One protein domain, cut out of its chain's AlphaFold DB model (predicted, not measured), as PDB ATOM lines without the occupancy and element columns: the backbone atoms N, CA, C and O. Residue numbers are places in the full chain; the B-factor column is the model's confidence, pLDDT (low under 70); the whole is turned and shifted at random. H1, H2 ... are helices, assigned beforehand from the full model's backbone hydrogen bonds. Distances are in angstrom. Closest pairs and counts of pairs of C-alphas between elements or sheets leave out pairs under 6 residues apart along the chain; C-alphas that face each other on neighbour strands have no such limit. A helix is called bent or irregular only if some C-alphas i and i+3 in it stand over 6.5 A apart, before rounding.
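Overview. This is residues 9 to 60 of the 142 residues of an uncharacterized protein of Microbacterium sp. UMB0228 (UniProt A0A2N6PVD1). Three helices follow end to end as an open chain with no core: H1 and H2 make a V, and H3 turns off from the end of H2 to make an L. The printed part has 52 residues with three named helices, H1, H2, H3, and no named strand; its class is all helix. It is flat, 41 by 26 by 14 A, and only just loose, close to extended, with a radius of gyration of the C-alphas of 14.7 A.

Along the chain. Find C-alpha 9 at (172.712, 176.774, 125.891), where H1, residues 9 to 21, begins its 20.4 A. It is irregular: C-alphas 18 and 21 are 7.2 A apart. H2, residues 23 to 37, runs 20.6 A. H3, residues 40 to 57, runs 24.8 A to C-alpha 57 at (192.399, 171.665, 120.185).

Arrangement. Look at Arg 20 and Tyr 26, the closest C-alphas of H1 and H2, 6.6 A apart: these helices touch only at the corner, with residues 16 to 20 of H1 and 25 to 26 of H2. They run opposite ways at a steep tilt of 36 degrees, only just steep. H2 and H3 are close but not clearly touching, about perpendicular at 88 degrees; their closest C-alphas, of Trp 37 and Gln 43, are 7.2 A apart. H1 and H3 are apart. In H2 and H3 every O i to N i+4 pair is within hydrogen-bond range, in H1 7 of 9.

Size, cuts and confidence. The C-alphas farthest apart, of Glu 24 and Ala 59, are 42.3 A apart. The printed part has no cut, and both links are tight. Look for low model confidence, pLDDT under 70, at residues 20 to 22.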
ATOM      1  N   VAL A   9     171.683 177.529 125.159       89.00
ATOM      2  CA  VAL A   9     172.712 176.774 125.891       89.00
ATOM      3  C   VAL A   9     173.215 177.568 127.099       89.00
ATOM      4  O   VAL A   9     173.245 177.031 128.206       89.00
ATOM      5  N   GLY A  10     173.551 178.849 126.919       88.81
ATOM      6  CA  GLY A  10     174.014 179.715 128.006       88.81
ATOM      7  C   GLY A  10     172.974 179.877 129.115       88.81
ATOM      8  O   GLY A  10     173.301 179.738 130.294       88.81
ATOM      9  N   LEU A  11     171.707 180.080 128.747       91.94
ATOM     10  CA  LEU A  11     170.604 180.197 129.701       91.94
ATOM     11  C   LEU A  11     170.346 178.876 130.440       91.94
ATOM     12  O   LEU A  11     170.129 178.893 131.650       91.94
ATOM     13  N   GLY A  12     170.439 177.734 129.754       89.00
ATOM     14  CA  GLY A  12     170.321 176.414 130.380       89.00
ATOM     15  C   GLY A  12     171.415 176.157 131.420       89.00
ATOM     16  O   GLY A  12     171.119 175.766 132.550       89.00
ATOM     17  N   VAL A  13     172.674 176.440 131.075       87.62
ATOM     18  CA  VAL A  13     173.813 176.293 131.998       87.62
ATOM     19  C   VAL A  13     173.696 177.261 133.183       87.62
ATOM     20  O   VAL A  13     173.871 176.849 134.332       87.62
ATOM     21  N   GLY A  14     173.346 178.525 132.928       86.38
ATOM     22  CA  GLY A  14     173.147 179.536 133.970       86.38
ATOM     23  C   GLY A  14     172.013 179.181 134.933       86.38
ATOM     24  O   GLY A  14     172.156 179.350 136.144       86.38
ATOM     25  N   TYR A  15     170.922 178.608 134.423       83.81
ATOM     26  CA  TYR A  15     169.794 178.170 135.242       83.81
ATOM     27  C   TYR A  15     170.160 176.994 136.159       83.81
ATOM     28  O   TYR A  15     169.805 176.992 137.337       83.81
ATOM     29  N   VAL A  16     170.930 176.014 135.676       77.62
ATOM     30  CA  VAL A  16     171.384 174.882 136.508       77.62
ATOM     31  C   VAL A  16     172.364 175.342 137.593       77.62
ATOM     32  O   VAL A  16     172.268 174.909 138.742       77.62
ATOM     33  N   LEU A  17     173.287 176.248 137.262       80.12
ATOM     34  CA  LEU A  17     174.231 176.797 138.241       80.12
ATOM     35  C   LEU A  17     173.543 177.710 139.269       80.12
ATOM     36  O   LEU A  17     173.882 177.643 140.451       80.12
ATOM     37  N   GLY A  18     172.551 178.505 138.855       75.31
ATOM     38  CA  GLY A  18     171.768 179.368 139.746       75.31
ATOM     39  C   GLY A  18     170.807 178.598 140.661       75.31
ATOM     40  O   GLY A  18     170.594 178.984 141.808       75.31
ATOM     41  N   THR A  19     170.275 177.462 140.204       72.94
ATOM     42  CA  THR A  19     169.359 176.614 140.994       72.94
ATOM     43  C   THR A  19     170.061 175.723 142.019       72.94
ATOM     44  O   THR A  19     169.383 175.055 142.800       72.94
ATOM     45  N   ARG A  20     171.400 175.747 142.107       66.50
ATOM     46  CA  ARG A  20     172.194 174.959 143.074       66.50
ATOM     47  C   ARG A  20     171.800 175.187 144.548       66.50
ATOM     48  O   ARG A  20     172.106 174.344 145.386       66.50
ATOM     49  N   ALA A  21     171.080 176.266 144.864       67.56
ATOM     50  CA  ALA A  21     170.497 176.507 146.187       67.56
ATOM     51  C   ALA A  21     169.285 175.600 146.532       67.56
ATOM     52  O   ALA A  21     168.904 175.523 147.697       67.56
ATOM     53  N   GLY A  22     168.695 174.879 145.565       67.69
ATOM     54  CA  GLY A  22     167.559 173.966 145.760       67.69
ATOM     55  C   GLY A  22     167.933 172.500 145.519       67.69
ATOM     56  O   GLY A  22     167.820 172.004 144.397       67.69
ATOM     57  N   ARG A  23     168.359 171.779 146.567       76.25
ATOM     58  CA  ARG A  23     168.825 170.377 146.453       76.25
ATOM     59  C   ARG A  23     167.805 169.421 145.828       76.25
ATOM     60  O   ARG A  23     168.191 168.566 145.040       76.25
ATOM     61  N   GLU A  24     166.518 169.577 146.125       74.94
ATOM     62  CA  GLU A  24     165.480 168.676 145.599       74.94
ATOM     63  C   GLU A  24     165.268 168.825 144.088       74.94
ATOM     64  O   GLU A  24     165.079 167.837 143.378       74.94
ATOM     65  N   ARG A  25     165.338 170.056 143.567       75.81
ATOM     66  CA  ARG A  25     165.160 170.320 142.132       75.81
ATOM     67  C   ARG A  25     166.382 169.928 141.317       75.81
ATOM     68  O   ARG A  25     166.223 169.428 140.206       75.81
ATOM     69  N   TYR A  26     167.577 170.091 141.878       77.94
ATOM     70  CA  TYR A  26     168.810 169.664 141.223       77.94
ATOM     71  C   TYR A  26     168.819 168.153 140.955       77.94
ATOM     72  O   TYR A  26     169.099 167.732 139.833       77.94
ATOM     73  N   GLU A  27     168.445 167.334 141.943       80.25
ATOM     74  CA  GLU A  27     168.455 165.871 141.797       80.25
ATOM     75  C   GLU A  27     167.401 165.361 140.795       80.25
ATOM     76  O   GLU A  27     167.683 164.441 140.020       80.25
ATOM     77  N   GLN A  28     166.221 165.994 140.727       80.19
ATOM     78  CA  GLN A  28     165.198 165.673 139.716       80.19
ATOM     79  C   GLN A  28     165.675 165.990 138.293       80.19
ATOM     80  O   GLN A  28     165.547 165.166 137.386       80.19
ATOM     81  N   ILE A  29     166.262 167.173 138.093       80.94
ATOM     82  CA  ILE A  29     166.777 167.584 136.781       80.94
ATOM     83  C   ILE A  29     167.944 166.682 136.377       80.94
ATOM     84  O   ILE A  29     168.018 166.238 135.234       80.94
ATOM     85  N   LYS A  30     168.830 166.355 137.321       82.62
ATOM     86  CA  LYS A  30     169.992 165.497 137.087       82.62
ATOM     87  C   LYS A  30     169.592 164.093 136.648       82.62
ATOM     88  O   LYS A  30     170.166 163.587 135.690       82.62
ATOM     89  N   THR A  31     168.615 163.468 137.301       86.62
ATOM     90  CA  THR A  31     168.150 162.119 136.925       86.62
ATOM     91  C   THR A  31     167.496 162.100 135.544       86.62
ATOM     92  O   THR A  31     167.797 161.216 134.737       86.62
ATOM     93  N   GLN A  32     166.659 163.092 135.231       87.56
ATOM     94  CA  GLN A  32     166.059 163.228 133.900       87.56
ATOM     95  C   GLN A  32     167.114 163.488 132.821       87.56
ATOM     96  O   GLN A  32     167.093 162.857 131.764       87.56
ATOM     97  N   TRP A  33     168.077 164.359 133.114       84.75
ATOM     98  CA  TRP A  33     169.197 164.647 132.231       84.75
ATOM     99  C   TRP A  33     170.046 163.405 131.964       84.75
ATOM    100  O   TRP A  33     170.358 163.115 130.813       84.75
ATOM    101  N   LEU A  34     170.371 162.631 133.002       88.75
ATOM    102  CA  LEU A  34     171.180 161.419 132.872       88.75
ATOM    103  C   LEU A  34     170.511 160.397 131.947       88.75
ATOM    104  O   LEU A  34     171.188 159.743 131.157       88.75
ATOM    105  N   LYS A  35     169.181 160.284 132.000       88.19
ATOM    106  CA  LYS A  35     168.427 159.392 131.115       88.19
ATOM    107  C   LYS A  35     168.534 159.803 129.647       88.19
ATOM    108  O   LYS A  35     168.656 158.936 128.793       88.19
ATOM    109  N   VAL A  36     168.518 161.104 129.363       89.94
ATOM    110  CA  VAL A  36     168.681 161.640 128.002       89.94
ATOM    111  C   VAL A  36     170.137 161.533 127.541       89.94
ATOM    112  O   VAL A  36     170.398 161.136 126.408       89.94
ATOM    113  N   TRP A  37     171.090 161.828 128.426       89.38
ATOM    114  CA  TRP A  37     172.521 161.808 128.125       89.38
ATOM    115  C   TRP A  37     173.040 160.420 127.736       89.38
ATOM    116  O   TRP A  37     173.884 160.308 126.855       89.38
ATOM    117  N   ASN A  38     172.517 159.362 128.361       90.38
ATOM    118  CA  ASN A  38     172.926 157.983 128.073       90.38
ATOM    119  C   ASN A  38     172.322 157.404 126.781       90.38
ATOM    120  O   ASN A  38     172.571 156.243 126.475       90.38
ATOM    121  N   THR A  39     171.530 158.167 126.023       93.62
ATOM    122  CA  THR A  39     170.965 157.674 124.758       93.62
ATOM    123  C   THR A  39     172.001 157.692 123.631       93.62
ATOM    124  O   THR A  39     172.766 158.649 123.491       93.62
ATOM    125  N   ASP A  40     171.987 156.657 122.789       88.38
ATOM    126  CA  ASP A  40     172.873 156.499 121.624       88.38
ATOM    127  C   ASP A  40     172.995 157.752 120.731       88.38
ATOM    128  O   ASP A  40     174.121 158.175 120.457       88.38
ATOM    129  N   PRO A  41     171.905 158.443 120.327       92.25
ATOM    130  CA  PRO A  41     172.022 159.632 119.481       92.25
ATOM    131  C   PRO A  41     172.756 160.799 120.157       92.25
ATOM    132  O   PRO A  41     173.340 161.638 119.464       92.25
ATOM    133  N   VAL A  42     172.728 160.885 121.490       89.94
ATOM    134  CA  VAL A  42     173.465 161.916 122.230       89.94
ATOM    135  C   VAL A  42     174.941 161.546 122.302       89.94
ATOM    136  O   VAL A  42     175.780 162.404 122.023       89.94
ATOM    137  N   GLN A  43     175.265 160.282 122.577       93.50
ATOM    138  CA  GLN A  43     176.652 159.812 122.614       93.50
ATOM    139  C   GLN A  43     177.344 159.967 121.257       93.50
ATOM    140  O   GLN A  43     178.396 160.595 121.191       93.50
ATOM    141  N   GLU A  44     176.705 159.569 120.153       92.38
ATOM    142  CA  GLU A  44     177.277 159.742 118.809       92.38
ATOM    143  C   GLU A  44     177.574 161.208 118.460       92.38
ATOM    144  O   GLU A  44     178.536 161.526 117.752       92.38
ATOM    145  N   ARG A  45     176.713 162.128 118.909       91.62
ATOM    146  CA  ARG A  45     176.900 163.565 118.683       91.62
ATOM    147  C   ARG A  45     178.020 164.116 119.550       91.62
ATOM    148  O   ARG A  45     178.819 164.904 119.045       91.62
ATOM    149  N   VAL A  46     178.099 163.689 120.807       91.38
ATOM    150  CA  VAL A  46     179.195 164.041 121.714       91.38
ATOM    151  C   VAL A  46     180.522 163.511 121.175       91.38
ATOM    152  O   VAL A  46     181.485 164.270 121.138       91.38
ATOM    153  N   ASP A  47     180.566 162.281 120.672       91.75
ATOM    154  CA  ASP A  47     181.778 161.671 120.120       91.75
ATOM    155  C   ASP A  47     182.252 162.372 118.848       91.75
ATOM    156  O   ASP A  47     183.437 162.685 118.724       91.75
ATOM    157  N   LYS A  48     181.333 162.722 117.937       90.31
ATOM    158  CA  LYS A  48     181.665 163.548 116.763       90.31
ATOM    159  C   LYS A  48     182.266 164.881 117.191       90.31
ATOM    160  O   LYS A  48     183.322 165.262 116.696       90.31
ATOM    161  N   VAL A  49     181.628 165.581 118.132       89.62
ATOM    162  CA  VAL A  49     182.141 166.860 118.645       89.62
ATOM    163  C   VAL A  49     183.492 166.673 119.335       89.62
ATOM    164  O   VAL A  49     184.389 167.474 119.106       89.62
ATOM    165  N   LYS A  50     183.680 165.613 120.125       87.44
ATOM    166  CA  LYS A  50     184.945 165.298 120.799       87.44
ATOM    167  C   LYS A  50     186.067 165.012 119.801       87.44
ATOM    168  O   LYS A  50     187.178 165.472 120.034       87.44
ATOM    169  N   GLY A  51     185.774 164.335 118.690       87.25
ATOM    170  CA  GLY A  51     186.705 164.160 117.572       87.25
ATOM    171  C   GLY A  51     187.096 165.500 116.946       87.25
ATOM    172  O   GLY A  51     188.263 165.873 116.969       87.25
ATOM    173  N   PHE A  52     186.107 166.296 116.521       85.25
ATOM    174  CA  PHE A  52     186.348 167.622 115.931       85.25
ATOM    175  C   PHE A  52     187.085 168.589 116.869       85.25
ATOM    176  O   PHE A  52     187.893 169.400 116.414       85.25
ATOM    177  N   VAL A  53     186.786 168.541 118.169       83.69
ATOM    178  CA  VAL A  53     187.467 169.346 119.185       83.69
ATOM    179  C   VAL A  53     188.859 168.801 119.449       83.69
ATOM    180  O   VAL A  53     189.757 169.614 119.571       83.69
ATOM    181  N   GLY A  54     189.081 167.487 119.502       84.00
ATOM    182  CA  GLY A  54     190.420 166.907 119.644       84.00
ATOM    183  C   GLY A  54     191.356 167.345 118.517       84.00
ATOM    184  O   GLY A  54     192.451 167.842 118.785       84.00
ATOM    185  N   ASP A  55     190.871 167.280 117.276       82.38
ATOM    186  CA  ASP A  55     191.623 167.685 116.084       82.38
ATOM    187  C   ASP A  55     191.919 169.191 116.065       82.38
ATOM    188  O   ASP A  55     193.009 169.625 115.689       82.38
ATOM    189  N   LYS A  56     190.959 170.017 116.499       74.38
ATOM    190  CA  LYS A  56     191.135 171.476 116.548       74.38
ATOM    191  C   LYS A  56     191.907 171.941 117.775       74.38
ATOM    192  O   LYS A  56     192.672 172.887 117.657       74.38
ATOM    193  N   ALA A  57     191.752 171.295 118.928       72.94
ATOM    194  CA  ALA A  57     192.399 171.665 120.185       72.94
ATOM    195  C   ALA A  57     193.921 171.536 120.098       72.94
ATOM    196  O   ALA A  57     194.623 172.371 120.660       72.94
ATOM    197  N   ALA A  58     194.428 170.563 119.334       72.38
ATOM    198  CA  ALA A  58     195.855 170.446 119.035       72.38
ATOM    199  C   ALA A  58     196.403 171.618 118.191       72.38
ATOM    200  O   ALA A  58     197.601 171.883 118.216       72.38
ATOM    201  N   ALA A  59     195.533 172.333 117.470       72.94
ATOM    202  CA  ALA A  59     195.885 173.463 116.612       72.94
ATOM    203  C   ALA A  59     195.589 174.838 117.246       72.94
ATOM    204  O   ALA A  59     195.880 175.865 116.633       72.94
ATOM    205  N   VAL A  60     195.009 174.893 118.454       76.81
ATOM    206  CA  VAL A  60     194.721 176.167 119.131       76.81
ATOM    207  C   VAL A  60     195.991 176.698 119.808       76.81
ATOM    208  O   VAL A  60     196.566 176.009 120.653       76.81
TER     209      VAL A  60